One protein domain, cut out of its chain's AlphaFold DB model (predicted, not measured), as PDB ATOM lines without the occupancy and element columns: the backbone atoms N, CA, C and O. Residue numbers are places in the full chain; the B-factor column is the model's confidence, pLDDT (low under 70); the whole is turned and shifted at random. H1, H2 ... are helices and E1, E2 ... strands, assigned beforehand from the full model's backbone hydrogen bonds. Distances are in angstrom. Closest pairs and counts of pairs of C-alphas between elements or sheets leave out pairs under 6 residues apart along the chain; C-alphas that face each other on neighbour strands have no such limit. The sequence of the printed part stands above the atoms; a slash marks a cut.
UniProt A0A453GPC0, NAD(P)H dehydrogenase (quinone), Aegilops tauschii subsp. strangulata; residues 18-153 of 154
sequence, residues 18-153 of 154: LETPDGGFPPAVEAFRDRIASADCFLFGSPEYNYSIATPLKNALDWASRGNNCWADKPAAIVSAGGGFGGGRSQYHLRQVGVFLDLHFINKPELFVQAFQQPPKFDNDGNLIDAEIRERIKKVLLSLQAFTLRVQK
ATOM      1  N   LEU A  18     125.136 197.180  50.447       95.75
ATOM      2  CA  LEU A  18     123.711 197.500  50.546       95.75
ATOM      3  C   LEU A  18     123.106 197.102  51.901       95.75
ATOM      4  O   LEU A  18     121.921 197.359  52.121       95.75
ATOM      5  N   GLU A  19     123.877 196.460  52.781       93.75
ATOM      6  CA  GLU A  19     123.456 196.181  54.154       93.75
ATOM      7  C   GLU A  19     123.362 197.501  54.929       93.75
ATOM      8  O   GLU A  19     124.246 198.359  54.861       93.75
ATOM      9  N   THR A  20     122.257 197.703  55.641       89.94
ATOM     10  CA  THR A  20     122.033 198.933  56.399       89.94
ATOM     11  C   THR A  20     122.817 198.897  57.718       89.94
ATOM     12  O   THR A  20     123.116 197.816  58.232       89.94
ATOM     13  N   PRO A  21     123.158 200.055  58.319       88.44
ATOM     14  CA  PRO A  21     123.915 200.092  59.576       88.44
ATOM     15  C   PRO A  21     123.252 199.353  60.752       88.44
ATOM     16  O   PRO A  21     123.939 198.954  61.689       88.44
ATOM     17  N   ASP A  22     121.931 199.182  60.713       90.44
ATOM     18  CA  ASP A  22     121.121 198.423  61.671       90.44
ATOM     19  C   ASP A  22     120.960 196.931  61.310       90.44
ATOM     20  O   ASP A  22     120.263 196.203  62.013       90.44
ATOM     21  N   GLY A  23     121.643 196.452  60.265       88.88
ATOM     22  CA  GLY A  23     121.683 195.041  59.865       88.88
ATOM     23  C   GLY A  23     120.545 194.591  58.944       88.88
ATOM     24  O   GLY A  23     120.339 193.387  58.789       88.88
ATOM     25  N   GLY A  24     119.809 195.533  58.358       94.44
ATOM     26  CA  GLY A  24     118.771 195.288  57.359       94.44
ATOM     27  C   GLY A  24     119.295 195.305  55.921       94.44
ATOM     28  O   GLY A  24     120.488 195.467  55.650       94.44
ATOM     29  N   PHE A  25     118.377 195.137  54.975       96.94
ATOM     30  CA  PHE A  25     118.655 195.015  53.544       96.94
ATOM     31  C   PHE A  25     117.769 195.963  52.712       96.94
ATOM     32  O   PHE A  25     116.822 196.561  53.230       96.94
ATOM     33  N   PRO A  26     118.017 196.113  51.393       96.88
ATOM     34  CA  PRO A  26     117.123 196.875  50.524       96.88
ATOM     35  C   PRO A  26     115.664 196.389  50.625       96.88
ATOM     36  O   PRO A  26     115.444 195.182  50.718       96.88
ATOM     37  N   PRO A  27     114.647 197.265  50.497       96.38
ATOM     38  CA  PRO A  27     113.244 196.882  50.702       96.38
ATOM     39  C   PRO A  27     112.765 195.679  49.873       96.38
ATOM     40  O   PRO A  27     111.985 194.864  50.354       96.38
ATOM     41  N   ALA A  28     113.248 195.536  48.633       97.00
ATOM     42  CA  ALA A  28     112.933 194.381  47.789       97.00
ATOM     43  C   ALA A  28     113.540 193.071  48.322       97.00
ATOM     44  O   ALA A  28     112.930 192.011  48.190       97.00
ATOM     45  N   VAL A  29     114.726 193.148  48.935       97.88
ATOM     46  CA  VAL A  29     115.384 192.014  49.589       97.88
ATOM     47  C   VAL A  29     114.630 191.639  50.860       97.88
ATOM     48  O   VAL A  29     114.362 190.459  51.046       97.88
ATOM     49  N   GLU A  30     114.215 192.604  51.682       97.38
ATOM     50  CA  GLU A  30     113.424 192.323  52.893       97.38
ATOM     51  C   GLU A  30     112.078 191.674  52.561       97.38
ATOM     52  O   GLU A  30     111.766 190.595  53.058       97.38
ATOM     53  N   ALA A  31     111.325 192.245  51.617       97.19
ATOM     54  CA  ALA A  31     110.053 191.667  51.187       97.19
ATOM     55  C   ALA A  31     110.210 190.245  50.615       97.19
ATOM     56  O   ALA A  31     109.342 189.388  50.793       97.19
ATOM     57  N   PHE A  32     111.318 189.972  49.921       98.19
ATOM     58  CA  PHE A  32     111.653 188.624  49.474       98.19
ATOM     59  C   PHE A  32     111.967 187.703  50.660       98.19
ATOM     60  O   PHE A  32     111.401 186.611  50.746       98.19
ATOM     61  N   ARG A  33     112.817 188.143  51.591       97.62
ATOM     62  CA  ARG A  33     113.211 187.386  52.787       97.62
ATOM     63  C   ARG A  33     112.013 187.018  53.652       97.62
ATOM     64  O   ARG A  33     111.911 185.858  54.039       97.62
ATOM     65  N   ASP A  34     111.073 187.935  53.863       97.00
ATOM     66  CA  ASP A  34     109.837 187.677  54.610       97.00
ATOM     67  C   ASP A  34     109.010 186.550  53.980       97.00
ATOM     68  O   ASP A  34     108.537 185.640  54.667       97.00
ATOM     69  N   ARG A  35     108.891 186.545  52.644       97.38
ATOM     70  CA  ARG A  35     108.191 185.474  51.918       97.38
ATOM     71  C   ARG A  35     108.897 184.135  52.099       97.38
ATOM     72  O   ARG A  35     108.233 183.147  52.409       97.38
ATOM     73  N   ILE A  36     110.226 184.103  51.976       98.00
ATOM     74  CA  ILE A  36     111.020 182.886  52.197       98.00
ATOM     75  C   ILE A  36     110.882 182.400  53.644       98.00
ATOM     76  O   ILE A  36     110.650 181.214  53.870       98.00
ATOM     77  N   ALA A  37     110.947 183.300  54.625       97.38
ATOM     78  CA  ALA A  37     110.785 182.978  56.038       97.38
ATOM     79  C   ALA A  37     109.391 182.407  56.355       97.38
ATOM     80  O   ALA A  37     109.293 181.466  57.140       97.38
ATOM     81  N   SER A  38     108.335 182.888  55.694       96.44
ATOM     82  CA  SER A  38     106.958 182.409  55.901       96.44
ATOM     83  C   SER A  38     106.618 181.074  55.219       96.44
ATOM     84  O   SER A  38     105.604 180.462  55.545       96.44
ATOM     85  N   ALA A  39     107.432 180.619  54.261       97.69
ATOM     86  CA  ALA A  39     107.136 179.419  53.485       97.69
ATOM     87  C   ALA A  39     107.416 178.125  54.270       97.69
ATOM     88  O   ALA A  39     108.475 177.990  54.886       97.69
ATOM     89  N   ASP A  40     106.509 177.150  54.163       97.62
ATOM     90  CA  ASP A  40     106.663 175.811  54.755       97.62
ATOM     91  C   ASP A  40     107.682 174.935  54.011       97.62
ATOM     92  O   ASP A  40     108.285 174.035  54.589       97.62
ATOM     93  N   CYS A  41     107.813 175.126  52.696       98.19
ATOM     94  CA  CYS A  41     108.700 174.353  51.832       98.19
ATOM     95  C   CYS A  41     108.920 175.051  50.485       98.19
ATOM     96  O   CYS A  41     108.178 175.968  50.122       98.19
ATOM     97  N   PHE A  42     109.905 174.580  49.718       98.56
ATOM     98  CA  PHE A  42     110.292 175.191  48.446       98.56
ATOM     99  C   PHE A  42     110.263 174.211  47.274       98.56
ATOM    100  O   PHE A  42     110.754 173.088  47.360       98.56
ATOM    101  N   LEU A  43     109.748 174.663  46.132       98.44
ATOM    102  CA  LEU A  43     109.964 174.017  44.841       98.44
ATOM    103  C   LEU A  43     110.867 174.918  44.002       98.44
ATOM    104  O   LEU A  43     110.430 175.961  43.520       98.44
ATOM    105  N   PHE A  44     112.115 174.509  43.805       98.31
ATOM    106  CA  PHE A  44     113.055 175.247  42.974       98.31
ATOM    107  C   PHE A  44     112.953 174.814  41.513       98.31
ATOM    108  O   PHE A  44     112.986 173.622  41.204       98.31
ATOM    109  N   GLY A  45     112.879 175.795  40.616       95.44
ATOM    110  CA  GLY A  45     113.023 175.620  39.175       95.44
ATOM    111  C   GLY A  45     114.283 176.328  38.689       95.44
ATOM    112  O   GLY A  45     114.376 177.545  38.822       95.44
ATOM    113  N   SER A  46     115.246 175.599  38.120       92.31
ATOM    114  CA  SER A  46     116.440 176.211  37.516       92.31
ATOM    115  C   SER A  46     116.712 175.625  36.134       92.31
ATOM    116  O   SER A  46     116.735 174.397  35.999       92.31
ATOM    117  N   PRO A  47     117.013 176.451  35.113       93.38
ATOM    118  CA  PRO A  47     117.745 175.961  33.954       93.38
ATOM    119  C   PRO A  47     119.185 175.589  34.366       93.38
ATOM    120  O   PRO A  47     119.578 175.719  35.531       93.38
ATOM    121  N   GLU A  48     119.980 175.111  33.412       96.00
ATOM    122  CA  GLU A  48     121.410 174.844  33.598       96.00
ATOM    123  C   GLU A  48     122.222 175.768  32.700       96.00
ATOM    124  O   GLU A  48     122.117 175.706  31.474       96.00
ATOM    125  N   TYR A  49     123.044 176.610  33.322       95.06
ATOM    126  CA  TYR A  49     124.022 177.444  32.634       95.06
ATOM    127  C   TYR A  49     125.412 177.027  33.082       95.06
ATOM    128  O   TYR A  49     125.715 177.041  34.272       95.06
ATOM    129  N   ASN A  50     126.251 176.630  32.122       95.25
ATOM    130  CA  ASN A  50     127.644 176.246  32.358       95.25
ATOM    131  C   ASN A  50     127.797 175.228  33.504       95.25
ATOM    132  O   ASN A  50     128.578 175.442  34.426       95.25
ATOM    133  N   TYR A  51     127.034 174.127  33.448       94.50
ATOM    134  CA  TYR A  51     127.061 173.046  34.449       94.50
ATOM    135  C   TYR A  51     126.581 173.460  35.854       94.50
ATOM    136  O   TYR A  51     126.830 172.753  36.828       94.50
ATOM    137  N   SER A  52     125.865 174.581  35.972       96.44
ATOM    138  CA  SER A  52     125.476 175.169  37.252       96.44
ATOM    139  C   SER A  52     124.039 175.702  37.243       96.44
ATOM    140  O   SER A  52     123.369 175.742  36.208       96.44
ATOM    141  N   ILE A  53     123.561 176.100  38.423       97.25
ATOM    142  CA  ILE A  53     122.323 176.864  38.597       97.25
ATOM    143  C   ILE A  53     122.412 178.240  37.939       97.25
ATOM    144  O   ILE A  53     123.495 178.801  37.762       97.25
ATOM    145  N   ALA A  54     121.253 178.796  37.595       96.62
ATOM    146  CA  ALA A  54     121.173 180.126  37.011       96.62
ATOM    147  C   ALA A  54     121.599 181.210  38.015       96.62
ATOM    148  O   ALA A  54     121.239 181.154  39.194       96.62
ATOM    149  N   THR A  55     122.300 182.238  37.530       97.62
ATOM    150  CA  THR A  55     122.770 183.368  38.348       97.62
ATOM    151  C   THR A  55     121.661 184.027  39.177       97.62
ATOM    152  O   THR A  55     121.893 184.231  40.367       97.62
ATOM    153  N   PRO A  56     120.446 184.301  38.642       97.69
ATOM    154  CA  PRO A  56     119.370 184.886  39.447       97.69
ATOM    155  C   PRO A  56     118.950 184.006  40.629       97.69
ATOM    156  O   PRO A  56     118.711 184.521  41.717       97.69
ATOM    157  N   LEU A  57     118.921 182.677  40.451       98.12
ATOM    158  CA  LEU A  57     118.593 181.755  41.538       98.12
ATOM    159  C   LEU A  57     119.683 181.769  42.613       98.12
ATOM    160  O   LEU A  57     119.363 181.873  43.791       98.12
ATOM    161  N   LYS A  58     120.966 181.716  42.228       98.44
ATOM    162  CA  LYS A  58     122.069 181.810  43.199       98.44
ATOM    163  C   LYS A  58     122.020 183.128  43.976       98.44
ATOM    164  O   LYS A  58     122.157 183.111  45.191       98.44
ATOM    165  N   ASN A  59     121.744 184.235  43.289       98.56
ATOM    166  CA  ASN A  59     121.588 185.547  43.908       98.56
ATOM    167  C   ASN A  59     120.457 185.573  44.951       98.56
ATOM    168  O   ASN A  59     120.641 186.078  46.054       98.56
ATOM    169  N   ALA A  60     119.301 184.989  44.624       98.56
ATOM    170  CA  ALA A  60     118.174 184.884  45.548       98.56
ATOM    171  C   ALA A  60     118.503 184.016  46.777       98.56
ATOM    172  O   ALA A  60     118.208 184.408  47.906       98.56
ATOM    173  N   LEU A  61     119.155 182.865  46.570       98.69
ATOM    174  CA  LEU A  61     119.621 181.998  47.656       98.69
ATOM    175  C   LEU A  61     120.565 182.754  48.599       98.69
ATOM    176  O   LEU A  61     120.384 182.706  49.816       98.69
ATOM    177  N   ASP A  62     121.512 183.503  48.038       98.38
ATOM    178  CA  ASP A  62     122.494 184.252  48.815       98.38
ATOM    179  C   ASP A  62     121.840 185.362  49.641       98.38
ATOM    180  O   ASP A  62     122.086 185.437  50.845       98.38
ATOM    181  N   TRP A  63     120.950 186.167  49.050       98.31
ATOM    182  CA  TRP A  63     120.246 187.238  49.766       98.31
ATOM    183  C   TRP A  63     119.434 186.743  50.963       98.31
ATOM    184  O   TRP A  63     119.493 187.337  52.040       98.31
ATOM    185  N   ALA A  64     118.704 185.640  50.804       98.25
ATOM    186  CA  ALA A  64     117.928 185.056  51.897       98.25
ATOM    187  C   ALA A  64     118.779 184.269  52.911       98.25
ATOM    188  O   ALA A  64     118.280 183.913  53.975       98.25
ATOM    189  N   SER A  65     120.069 184.046  52.634       97.81
ATOM    190  CA  SER A  65     121.008 183.468  53.605       97.81
ATOM    191  C   SER A  65     121.664 184.508  54.526       97.81
ATOM    192  O   SER A  65     122.170 184.148  55.586       97.81
ATOM    193  N   ARG A  66     121.684 185.796  54.135       95.75
ATOM    194  CA  ARG A  66     122.357 186.872  54.891       95.75
ATOM    195  C   ARG A  66     121.685 187.128  56.240       95.75
ATOM    196  O   ARG A  66     120.472 186.983  56.361       95.75
ATOM    197  N   GLY A  67     122.457 187.560  57.238       91.50
ATOM    198  CA  GLY A  67     121.946 187.771  58.594       91.50
ATOM    199  C   GLY A  67     121.418 186.461  59.178       91.50
ATOM    200  O   GLY A  67     122.201 185.560  59.473       91.50
ATOM    201  N   ASN A  68     120.095 186.347  59.306       92.56
ATOM    202  CA  ASN A  68     119.443 185.074  59.608       92.56
ATOM    203  C   ASN A  68     119.156 184.284  58.322       92.56
ATOM    204  O   ASN A  68     118.567 184.834  57.385       92.56
ATOM    205  N   ASN A  69     119.521 182.999  58.307       97.44
ATOM    206  CA  ASN A  69     119.291 182.106  57.176       97.44
ATOM    207  C   ASN A  69     117.798 181.741  57.071       97.44
ATOM    208  O   ASN A  69     117.304 180.896  57.812       97.44
ATOM    209  N   CYS A  70     117.081 182.343  56.118       97.94
ATOM    210  CA  CYS A  70     115.648 182.107  55.912       97.94
ATOM    211  C   CYS A  70     115.322 180.723  55.313       97.94
ATOM    212  O   CYS A  70     114.144 180.359  55.229       97.94
ATOM    213  N   TRP A  71     116.336 179.975  54.871       98.38
ATOM    214  CA  TRP A  71     116.190 178.667  54.228       98.38
ATOM    215  C   TRP A  71     116.274 177.483  55.193       98.38
ATOM    216  O   TRP A  71     115.820 176.403  54.823       98.38
ATOM    217  N   ALA A  72     116.864 177.679  56.375       97.94
ATOM    218  CA  ALA A  72     117.243 176.591  57.271       97.94
ATOM    219  C   ALA A  72     116.056 175.723  57.705       97.94
ATOM    220  O   ALA A  72     114.936 176.221  57.842       97.94
ATOM    221  N   ASP A  73     116.324 174.430  57.898       96.75
ATOM    222  CA  ASP A  73     115.397 173.378  58.334       96.75
ATOM    223  C   ASP A  73     114.178 173.162  57.417       96.75
ATOM    224  O   ASP A  73     113.231 172.443  57.751       96.75
ATOM    225  N   LYS A  74     114.169 173.769  56.220       97.75
ATOM    226  CA  LYS A  74     112.996 173.735  55.341       97.75
ATOM    227  C   LYS A  74     113.073 172.637  54.282       97.75
ATOM    228  O   LYS A  74     114.066 172.518  53.553       97.75
ATOM    229  N   PRO A  75     111.986 171.865  54.108       98.44
ATOM    230  CA  PRO A  75     111.829 170.932  53.006       98.44
ATOM    231  C   PRO A  75     111.929 171.608  51.636       98.44
ATOM    232  O   PRO A  75     111.356 172.674  51.400       98.44
ATOM    233  N   ALA A  76     112.577 170.939  50.686       98.56
ATOM    234  CA  ALA A  76     112.690 171.423  49.319       98.56
ATOM    235  C   ALA A  76     112.619 170.313  48.262       98.56
ATOM    236  O   ALA A  76     113.005 169.165  48.477       98.56
ATOM    237  N   ALA A  77     112.166 170.674  47.068       98.62
ATOM    238  CA  ALA A  77     112.241 169.864  45.860       98.62
ATOM    239  C   ALA A  77     112.859 170.679  44.721       98.62
ATOM    240  O   ALA A  77     112.857 171.909  44.751       98.62
ATOM    241  N   ILE A  78     113.374 169.987  43.705       98.44
ATOM    242  CA  ILE A  78     113.993 170.617  42.539       98.44
ATOM    243  C   ILE A  78     113.376 170.031  41.273       98.44
ATOM    244  O   ILE A  78     113.202 168.817  41.151       98.44
ATOM    245  N   VAL A  79     113.056 170.907  40.330       98.06
ATOM    246  CA  VAL A  79     112.710 170.576  38.950       98.06
ATOM    247  C   VAL A  79     113.573 171.413  38.011       98.06
ATOM    248  O   VAL A  79     114.020 172.508  38.354       98.06
ATOM    249  N   SER A  80     113.828 170.911  36.810       97.69
ATOM    250  CA  SER A  80     114.602 171.647  35.812       97.69
ATOM    251  C   SER A  80     114.080 171.372  34.413       97.69
ATOM    252  O   SER A  80     113.575 170.285  34.121       97.69
ATOM    253  N   ALA A  81     114.214 172.375  33.551       96.69
ATOM    254  CA  ALA A  81     113.907 172.286  32.136       96.69
ATOM    255  C   ALA A  81     115.004 173.001  31.339       96.69
ATOM    256  O   ALA A  81     115.409 174.110  31.685       96.69
ATOM    257  N   GLY A  82     115.509 172.358  30.288       94.12
ATOM    258  CA  GLY A  82     116.568 172.915  29.449       94.12
ATOM    259  C   GLY A  82     116.999 171.964  28.334       94.12
ATOM    260  O   GLY A  82     116.327 170.973  28.055       94.12
ATOM    261  N   GLY A  83     118.126 172.262  27.690       93.00
ATOM    262  CA  GLY A  83     118.739 171.371  26.700       93.00
ATOM    263  C   GLY A  83     119.532 170.228  27.337       93.00
ATOM    264  O   GLY A  83     119.752 170.203  28.549       93.00
ATOM    265  N   GLY A  84     119.995 169.281  26.513       87.75
ATOM    266  CA  GLY A  84     120.876 168.197  26.956       87.75
ATOM    267  C   GLY A  84     120.267 167.384  28.101       87.75
ATOM    268  O   GLY A  84     119.177 166.850  27.973       87.75
ATOM    269  N   PHE A  85     120.933 167.318  29.250       94.25
ATOM    270  CA  PHE A  85     120.486 166.557  30.426       94.25
ATOM    271  C   PHE A  85     119.297 167.199  31.185       94.25
ATOM    272  O   PHE A  85     119.105 166.952  32.372       94.25
ATOM    273  N   GLY A  86     118.515 168.071  30.536       96.00
ATOM    274  CA  GLY A  86     117.322 168.710  31.102       96.00
ATOM    275  C   GLY A  86     117.584 169.565  32.343       96.00
ATOM    276  O   GLY A  86     116.669 169.798  33.129       96.00
ATOM    277  N   GLY A  87     118.831 169.991  32.547       96.25
ATOM    278  CA  GLY A  87     119.299 170.724  33.720       96.25
ATOM    279  C   GLY A  87     119.674 169.873  34.937       96.25
ATOM    280  O   GLY A  87     119.773 170.393  36.043       96.25
ATOM    281  N   GLY A  88     119.880 168.564  34.780       96.69
ATOM    282  CA  GLY A  88     120.178 167.701  35.923       96.69
ATOM    283  C   GLY A  88     121.442 168.084  36.706       96.69
ATOM    284  O   GLY A  88     121.477 167.870  37.914       96.69
ATOM    285  N   ARG A  89     122.460 168.707  36.090       96.75
ATOM    286  CA  ARG A  89     123.680 169.109  36.821       96.75
ATOM    287  C   ARG A  89     123.432 170.320  37.703       96.75
ATOM    288  O   ARG A  89     123.954 170.367  38.814       96.75
ATOM    289  N   SER A  90     122.587 171.249  37.253       97.06
ATOM    290  CA  SER A  90     122.176 172.373  38.094       97.06
ATOM    291  C   SER A  90     121.430 171.893  39.340       97.06
ATOM    292  O   SER A  90     121.652 172.444  40.414       97.06
ATOM    293  N   GLN A  91     120.647 170.810  39.253       97.75
ATOM    294  CA  GLN A  91     120.011 170.224  40.437       97.75
ATOM    295  C   GLN A  91     121.028 169.678  41.444       97.75
ATOM    296  O   GLN A  91     120.900 169.944  42.637       97.75
ATOM    297  N   TYR A  92     122.058 168.954  40.993       96.94
ATOM    298  CA  TYR A  92     123.115 168.470  41.890       96.94
ATOM    299  C   TYR A  92     123.901 169.617  42.525       96.94
ATOM    300  O   TYR A  92     124.173 169.583  43.724       96.94
ATOM    301  N   HIS A  93     124.205 170.663  41.756       98.00
ATOM    302  CA  HIS A  93     124.869 171.838  42.305       98.00
ATOM    303  C   HIS A  93     123.972 172.581  43.312       98.00
ATOM    304  O   HIS A  93     124.445 172.974  44.374       98.00
ATOM    305  N   LEU A  94     122.663 172.698  43.056       98.38
ATOM    306  CA  LEU A  94     121.714 173.263  44.021       98.38
ATOM    307  C   LEU A  94     121.652 172.443  45.317       98.38
ATOM    308  O   LEU A  94     121.590 173.021  46.398       98.38
ATOM    309  N   ARG A  95     121.720 171.108  45.232       98.06
ATOM    310  CA  ARG A  95     121.815 170.245  46.421       98.06
ATOM    311  C   ARG A  95     123.068 170.533  47.231       98.06
ATOM    312  O   ARG A  95     122.975 170.637  48.446       98.06
ATOM    313  N   GLN A  96     124.207 170.710  46.565       98.19
ATOM    314  CA  GLN A  96     125.453 171.096  47.224       98.19
ATOM    315  C   GLN A  96     125.336 172.467  47.907       98.19
ATOM    316  O   GLN A  96     125.753 172.602  49.052       98.19
ATOM    317  N   VAL A  97     124.735 173.465  47.248       98.56
ATOM    318  CA  VAL A  97     124.472 174.781  47.860       98.56
ATOM    319  C   VAL A  97     123.570 174.641  49.088       98.56
ATOM    320  O   VAL A  97     123.857 175.219  50.135       98.56
ATOM    321  N   GLY A  98     122.514 173.835  48.991       98.50
ATOM    322  CA  GLY A  98     121.578 173.646  50.092       98.50
ATOM    323  C   GLY A  98     122.141 172.905  51.304       98.50
ATOM    324  O   GLY A  98     121.503 172.954  52.345       98.50
ATOM    325  N   VAL A  99     123.338 172.305  51.221       98.31
ATOM    326  CA  VAL A  99     124.060 171.821  52.412       98.31
ATOM    327  C   VAL A  99     124.387 172.982  53.354       98.31
ATOM    328  O   VAL A  99     124.196 172.858  54.554       98.31
ATOM    329  N   PHE A 100     124.858 174.119  52.826       98.38
ATOM    330  CA  PHE A 100     125.143 175.299  53.650       98.38
ATOM    331  C   PHE A 100     123.862 176.010  54.096       98.38
ATOM    332  O   PHE A 100     123.783 176.496  55.218       98.38
ATOM    333  N   LEU A 101     122.857 176.066  53.216       98.69
ATOM    334  CA  LEU A 101     121.570 176.704  53.520       98.69
ATOM    335  C   LEU A 101     120.692 175.881  54.467       98.69
ATOM    336  O   LEU A 101     119.628 176.363  54.842       98.69
ATOM    337  N   ASP A 102     121.129 174.673  54.821       98.06
ATOM    338  CA  ASP A 102     120.413 173.722  55.667       98.06
ATOM    339  C   ASP A 102     119.012 173.371  55.135       98.06
ATOM    340  O   ASP A 102     118.014 173.335  55.846       98.06
ATOM    341  N   LEU A 103     118.931 173.146  53.820       98.38
ATOM    342  CA  LEU A 103     117.706 172.728  53.137       98.38
ATOM    343  C   LEU A 103     117.569 171.204  53.144       98.38
ATOM    344  O   LEU A 103     118.478 170.468  52.749       98.38
ATOM    345  N   HIS A 104     116.374 170.714  53.460       98.06
ATOM    346  CA  HIS A 104     116.070 169.287  53.429       98.06
ATOM    347  C   HIS A 104     115.442 168.891  52.097       98.06
ATOM    348  O   HIS A 104     114.232 168.991  51.883       98.06
ATOM    349  N   PHE A 105     116.257 168.410  51.165       98.38
ATOM    350  CA  PHE A 105     115.725 168.025  49.868       98.38
ATOM    351  C   PHE A 105     115.058 166.647  49.850       98.38
ATOM    352  O   PHE A 105     115.645 165.647  50.268       98.38
ATOM    353  N   ILE A 106     113.904 166.549  49.185       98.44
ATOM    354  CA  ILE A 106     113.465 165.263  48.644       98.44
ATOM    355  C   ILE A 106     114.381 164.845  47.485       98.44
ATOM    356  O   ILE A 106     114.724 165.632  46.592       98.44
ATOM    357  N   ASN A 107     114.744 163.563  47.480       95.69
ATOM    358  CA  ASN A 107     115.605 162.977  46.451       95.69
ATOM    359  C   ASN A 107     114.826 162.184  45.396       95.69
ATOM    360  O   ASN A 107     115.395 161.836  44.366       95.69
ATOM    361  N   LYS A 108     113.538 161.891  45.632       96.31
ATOM    362  CA  LYS A 108     112.670 161.188  44.679       96.31
ATOM    363  C   LYS A 108     111.228 161.731  44.690       96.31
ATOM    364  O   LYS A 108     110.712 162.063  45.762       96.31
ATOM    365  N   PRO A 109     110.551 161.733  43.527       97.12
ATOM    366  CA  PRO A 109     111.109 161.456  42.198       97.12
ATOM    367  C   PRO A 109     112.001 162.605  41.696       97.12
ATOM    368  O   PRO A 109     111.806 163.755  42.073       97.12
ATOM    369  N   GLU A 110     112.963 162.289  40.830       96.12
ATOM    370  CA  GLU A 110     113.739 163.301  40.101       96.12
ATOM    371  C   GLU A 110     113.025 163.687  38.801       96.12
ATOM    372  O   GLU A 110     112.400 162.847  38.131       96.12
ATOM    373  N   LEU A 111     113.139 164.960  38.418       97.81
ATOM    374  CA  LEU A 111     112.559 165.472  37.185       97.81
ATOM    375  C   LEU A 111     113.510 166.433  36.466       97.81
ATOM    376  O   LEU A 111     113.656 167.588  36.863       97.81
ATOM    377  N   PHE A 112     114.079 165.941  35.365       97.00
ATOM    378  CA  PHE A 112     114.870 166.707  34.406       97.00
ATOM    379  C   PHE A 112     114.130 166.709  33.068       97.00
ATOM    380  O   PHE A 112     113.886 165.644  32.494       97.00
ATOM    381  N   VAL A 113     113.745 167.885  32.579       97.56
ATOM    382  CA  VAL A 113     112.971 168.024  31.341       97.56
ATOM    383  C   VAL A 113     113.886 168.470  30.208       97.56
ATOM    384  O   VAL A 113     114.411 169.583  30.222       97.56
ATOM    385  N   GLN A 114     114.046 167.619  29.192       96.88
ATOM    386  CA  GLN A 114     114.674 168.008  27.927       96.88
ATOM    387  C   GLN A 114     113.691 168.865  27.121       96.88
ATOM    388  O   GLN A 114     112.946 168.365  26.283       96.88
ATOM    389  N   ALA A 115     113.649 170.162  27.423       95.88
ATOM    390  CA  ALA A 115     112.598 171.077  26.979       95.88
ATOM    391  C   ALA A 115     112.509 171.219  25.451       95.88
ATOM    392  O   ALA A 115     111.431 171.464  24.919       95.88
ATOM    393  N   PHE A 116     113.636 171.036  24.756       94.19
ATOM    394  CA  PHE A 116     113.753 171.219  23.305       94.19
ATOM    395  C   PHE A 116     113.671 169.903  22.512       94.19
ATOM    396  O   PHE A 116     113.795 169.912  21.289       94.19
ATOM    397  N   GLN A 117     113.490 168.764  23.192       95.62
ATOM    398  CA  GLN A 117     113.355 167.465  22.538       95.62
ATOM    399  C   GLN A 117     111.935 167.286  21.985       95.62
ATOM    400  O   GLN A 117     110.960 167.618  22.657       95.62
ATOM    401  N   GLN A 118     111.815 166.714  20.784       95.50
ATOM    402  CA  GLN A 118     110.525 166.347  20.191       95.50
ATOM    403  C   GLN A 118     109.919 165.097  20.871       95.50
ATOM    404  O   GLN A 118     110.671 164.186  21.230       95.50
ATOM    405  N   PRO A 119     108.583 165.003  21.023       95.69
ATOM    406  CA  PRO A 119     107.580 166.031  20.709       95.69
ATOM    407  C   PRO A 119     107.631 167.213  21.697       95.69
ATOM    408  O   PRO A 119     108.116 167.011  22.815       95.69
ATOM    409  N   PRO A 120     107.120 168.409  21.325       96.38
ATOM    410  CA  PRO A 120     107.255 169.625  22.124       96.38
ATOM    411  C   PRO A 120     106.722 169.445  23.544       96.38
ATOM    412  O   PRO A 120     105.659 168.860  23.752       96.38
ATOM    413  N   LYS A 121     107.473 169.950  24.528       97.81
ATOM    414  CA  LYS A 121     107.100 169.845  25.946       97.81
ATOM    415  C   LYS A 121     106.241 171.007  26.413       97.81
ATOM    416  O   LYS A 121     105.419 170.818  27.304       97.81
ATOM    417  N   PHE A 122     106.401 172.168  25.787       97.75
ATOM    418  CA  PHE A 122     105.700 173.403  26.109       97.75
ATOM    419  C   PHE A 122     105.035 173.983  24.856       97.75
ATOM    420  O   PHE A 122     105.516 173.739  23.746       97.75
ATOM    421  N   ASP A 123     103.938 174.719  25.033       96.94
ATOM    422  CA  ASP A 123     103.346 175.551  23.981       96.94
ATOM    423  C   ASP A 123     104.043 176.923  23.876       96.94
ATOM    424  O   ASP A 123     105.020 177.202  24.574       96.94
ATOM    425  N   ASN A 124     103.552 177.782  22.976       96.12
ATOM    426  CA  ASN A 124     104.131 179.105  22.723       96.12
ATOM    427  C   ASN A 124     103.958 180.090  23.890       96.12
ATOM    428  O   ASN A 124     104.690 181.074  23.954       96.12
ATOM    429  N   ASP A 125     103.031 179.816  24.809       96.38
ATOM    430  CA  ASP A 125     102.786 180.628  26.003       96.38
ATOM    431  C   ASP A 125     103.610 180.128  27.206       96.38
ATOM    432  O   ASP A 125     103.530 180.675  28.306       96.38
ATOM    433  N   GLY A 126     104.423 179.083  27.010       93.31
ATOM    434  CA  GLY A 126     105.247 178.475  28.050       93.31
ATOM    435  C   GLY A 126     104.490 177.493  28.944       93.31
ATOM    436  O   GLY A 126     105.036 177.050  29.959       93.31
ATOM    437  N   ASN A 127     103.262 177.095  28.592       96.19
ATOM    438  CA  ASN A 127     102.543 176.077  29.347       96.19
ATOM    439  C   ASN A 127     103.103 174.697  29.021       96.19
ATOM    440  O   ASN A 127     103.246 174.318  27.861       96.19
ATOM    441  N   LEU A 128     103.361 173.894  30.052       96.50
ATOM    442  CA  LEU A 128     103.753 172.498  29.882       96.50
ATOM    443  C   LEU A 128     102.597 171.714  29.254       96.50
ATOM    444  O   LEU A 128     101.569 171.583  29.903       96.50
ATOM    445  N   ILE A 129     102.742 171.134  28.065       97.94
ATOM    446  CA  ILE A 129     101.691 170.356  27.370       97.94
ATOM    447  C   ILE A 129     101.919 168.840  27.403       97.94
ATOM    448  O   ILE A 129     100.994 168.071  27.158       97.94
ATOM    449  N   ASP A 130     103.125 168.397  27.753       98.12
ATOM    450  CA  ASP A 130     103.454 166.974  27.853       98.12
ATOM    451  C   ASP A 130     102.765 166.327  29.073       98.12
ATOM    452  O   ASP A 130     103.029 166.678  30.229       98.12
ATOM    453  N   ALA A 131     101.859 165.378  28.812       97.81
ATOM    454  CA  ALA A 131     101.043 164.732  29.840       97.81
ATOM    455  C   ALA A 131     101.867 163.878  30.818       97.81
ATOM    456  O   ALA A 131     101.549 163.827  32.009       97.81
ATOM    457  N   GLU A 132     102.943 163.240  30.352       97.38
ATOM    458  CA  GLU A 132     103.802 162.426  31.212       97.38
ATOM    459  C   GLU A 132     104.565 163.318  32.195       97.38
ATOM    460  O   GLU A 132     104.611 163.042  33.399       97.38
ATOM    461  N   ILE A 133     105.116 164.435  31.712       97.88
ATOM    462  CA  ILE A 133     105.818 165.397  32.568       97.88
ATOM    463  C   ILE A 133     104.853 166.019  33.583       97.88
ATOM    464  O   ILE A 133     105.225 166.153  34.751       97.88
ATOM    465  N   ARG A 134     103.606 166.332  33.195       97.69
ATOM    466  CA  ARG A 134     102.574 166.826  34.130       97.69
ATOM    467  C   ARG A 134     102.347 165.848  35.287       97.69
ATOM    468  O   ARG A 134     102.378 166.258  36.451       97.69
ATOM    469  N   GLU A 135     102.199 164.556  34.997       98.25
ATOM    470  CA  GLU A 135     102.047 163.532  36.040       98.25
ATOM    471  C   GLU A 135     103.311 163.369  36.896       98.25
ATOM    472  O   GLU A 135     103.227 163.140  38.107       98.25
ATOM    473  N   ARG A 136     104.505 163.533  36.319       98.12
ATOM    474  CA  ARG A 136     105.757 163.499  37.089       98.12
ATOM    475  C   ARG A 136     105.901 164.700  38.024       98.12
ATOM    476  O   ARG A 136     106.261 164.491  39.181       98.12
ATOM    477  N   ILE A 137     105.571 165.916  37.582       97.19
ATOM    478  CA  ILE A 137     105.549 167.112  38.449       97.19
ATOM    479  C   ILE A 137     104.574 166.904  39.604       97.19
ATOM    480  O   ILE A 137     104.922 167.156  40.755       97.19
ATOM    481  N   LYS A 138     103.380 166.369  39.330       97.56
ATOM    482  CA  LYS A 138     102.405 166.040  40.377       97.56
ATOM    483  C   LYS A 138     102.996 165.101  41.432       97.56
ATOM    484  O   LYS A 138     102.822 165.341  42.623       97.56
ATOM    485  N   LYS A 139     103.744 164.069  41.025       98.44
ATOM    486  CA  LYS A 139     104.434 163.164  41.964       98.44
ATOM    487  C   LYS A 139     105.527 163.872  42.777       98.44
ATOM    488  O   LYS A 139     105.658 163.572  43.960       98.44
ATOM    489  N   VAL A 140     106.277 164.809  42.185       98.50
ATOM    490  CA  VAL A 140     107.242 165.657  42.920       98.50
ATOM    491  C   VAL A 140     106.519 166.469  43.997       98.50
ATOM    492  O   VAL A 140     106.914 166.419  45.157       98.50
ATOM    493  N   LEU A 141     105.429 167.155  43.636       98.06
ATOM    494  CA  LEU A 141     104.649 167.992  44.554       98.06
ATOM    495  C   LEU A 141     104.045 167.190  45.713       98.06
ATOM    496  O   LEU A 141     104.123 167.615  46.861       98.06
ATOM    497  N   LEU A 142     103.479 166.013  45.428       98.06
ATOM    498  CA  LEU A 142     102.931 165.129  46.460       98.06
ATOM    499  C   LEU A 142     104.025 164.590  47.393       98.06
ATOM    500  O   LEU A 142     103.812 164.514  48.600       98.06
ATOM    501  N   SER A 143     105.201 164.248  46.852       98.56
ATOM    502  CA  SER A 143     106.356 163.811  47.651       98.56
ATOM    503  C   SER A 143     106.867 164.936  48.557       98.56
ATOM    504  O   SER A 143     107.102 164.705  49.744       98.56
ATOM    505  N   LEU A 144     106.965 166.162  48.026       98.56
ATOM    506  CA  LEU A 144     107.359 167.343  48.792       98.56
ATOM    507  C   LEU A 144     106.360 167.597  49.919       98.56
ATOM    508  O   LEU A 144     106.763 167.646  51.072       98.56
ATOM    509  N   GLN A 145     105.062 167.654  49.607       97.94
ATOM    510  CA  GLN A 145     104.009 167.850  50.603       97.94
ATOM    511  C   GLN A 145     104.072 166.794  51.716       97.94
ATOM    512  O   GLN A 145     104.003 167.131  52.896       97.94
ATOM    513  N   ALA A 146     104.198 165.516  51.350       97.75
ATOM    514  CA  ALA A 146     104.281 164.433  52.320       97.75
ATOM    515  C   ALA A 146     105.524 164.557  53.209       97.75
ATOM    516  O   ALA A 146     105.445 164.280  54.402       97.75
ATOM    517  N   PHE A 147     106.665 164.976  52.653       98.12
ATOM    518  CA  PHE A 147     107.875 165.202  53.434       98.12
ATOM    519  C   PHE A 147     107.755 166.420  54.351       98.12
ATOM    520  O   PHE A 147     108.096 166.299  55.523       98.12
ATOM    521  N   THR A 148     107.179 167.525  53.876       97.75
ATOM    522  CA  THR A 148     106.907 168.712  54.696       97.75
ATOM    523  C   THR A 148     106.056 168.376  55.913       97.75
ATOM    524  O   THR A 148     106.425 168.708  57.034       97.75
ATOM    525  N   LEU A 149     104.980 167.610  55.724       96.69
ATOM    526  CA  LEU A 149     104.119 167.160  56.821       96.69
ATOM    527  C   LEU A 149     104.796 166.184  57.796       96.69
ATOM    528  O   LEU A 149     104.234 165.929  58.859       96.69
ATOM    529  N   ARG A 150     105.931 165.574  57.433       95.94
ATOM    530  CA  ARG A 150     106.729 164.762  58.363       95.94
ATOM    531  C   ARG A 150     107.633 165.649  59.206       95.94
ATOM    532  O   ARG A 150     107.583 165.526  60.414       95.94
ATOM    533  N   VAL A 151     108.374 166.554  58.566       93.12
ATOM    534  CA  VAL A 151     109.318 167.457  59.248       93.12
ATOM    535  C   VAL A 151     108.597 168.400  60.219       93.12
ATOM    536  O   VAL A 151     109.099 168.646  61.299       93.12
ATOM    537  N   GLN A 152     107.387 168.870  59.893       87.12
ATOM    538  CA  GLN A 152     106.606 169.757  60.773       87.12
ATOM    539  C   GLN A 152     105.973 169.075  62.002       87.12
ATOM    540  O   GLN A 152     105.333 169.752  62.804       87.12
ATOM    541  N   LYS A 153     106.027 167.741  62.104       74.25
ATOM    542  CA  LYS A 153     105.454 167.001  63.245       74.25
ATOM    543  C   LYS A 153     106.460 166.749  64.367       74.25
ATOM    544  O   LYS A 153     106.025 166.303  65.429       74.25
TER     545      LYS A 153
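Overview. This is residues 18 to 153 of the 154 residues of the protein "NAD(P)H dehydrogenase (quinone)" of Aegilops tauschii subsp. strangulata (UniProt A0A453GPC0). A small parallel three-stranded sheet is the middle layer here, covered on one face by the long helix H4 and on the other by H3, while H1 and H2 sit beyond the sheet's E1 edge. The long loop of residues 115 to 130 and the first printed residues lie toward opposite ends of the long axis. The printed part has 136 residues, with four named helices and three named strands in the order H1 E1 H2 E2 H3 E3 H4. The sheet's order is E1 E2 E3, all parallel, and the class is mixed, helices and strands. The whole is compact, with a radius of gyration of the C-alphas of 16.2 A, yet only just elongated, spanning 54 by 35 by 27 A.

Arrangement. Start with H1, residues 27 to 38, which touches H2, residues 55 to 65; their closest C-alphas, of Arg 33 and Ala 64, are 5.3 A apart. Their lines stand about perpendicular, only just, at 72 degrees. Neither is on the sheet. Look next at E1, residues 42 to 45, and its parallel neighbour E2, residues 75 to 82, at 11 degrees; N 42 and O 75 are 2.9 A apart, within hydrogen-bond range. E2 is the inner strand, and its other parallel neighbour is the edge strand E3, residues 112 to 114, at 13 degrees, with N 113 and O 80 at 2.9 A. The pairing is staggered: E2 pairs with E1 over residues 76 to 79 and with E3 over 80 to 82. H3, residues 88 to 100, is on the sheet at a height of 10.0 A, over E2 and along the strands, at 23 degrees to E2 on the local plane; the closest C-alphas of H3 and E2, of Gln 91 and Ile 78, are 6.4 A apart. On the opposite face find H4, residues 131 to 151, at a height of 9.0 A, over E2 and only just over E3, with 3 of its C-alphas falling on E3. It runs along the strands, at 1 degrees to E2 on the local plane, and its closest C-alpha to E2 is that of Thr 148, 5.7 A from Pro 75. H3 and H4 are apart. These are three layers, helices on both faces of a sheet. E1, H2, E2 and E2, H3, E3 are strand-helix-strand units, two parallel neighbour strands with a helix between, each with a right-handed crossover. Every O i to N i+4 pair is within hydrogen-bond range in H1, H2 and H4, and 8 of 9 are in H3.

Along the chain. Find C-alpha 27 at (113.244, 196.882, 50.702), where H1 begins its 16.6 A. E1 spans 9.7 A, H2 15.4 A, and E2 24.1 A from C-alpha 75 at (111.829, 170.932, 53.006). H3 spans 19.9 A, E3 6.6 A and H4 30.7 A, ending at C-alpha 151, (109.318, 167.457, 59.248).

Size, cuts and confidence. The C-alphas farthest apart, of Pro 21 and Pro 119, are 54.2 A apart. The printed part has no cut. The links H3 to E3 and E3 to H4 are long, with 11 and 16 residues. Mean pLDDT of the printed part is 96.5, and no printed residue is under 70.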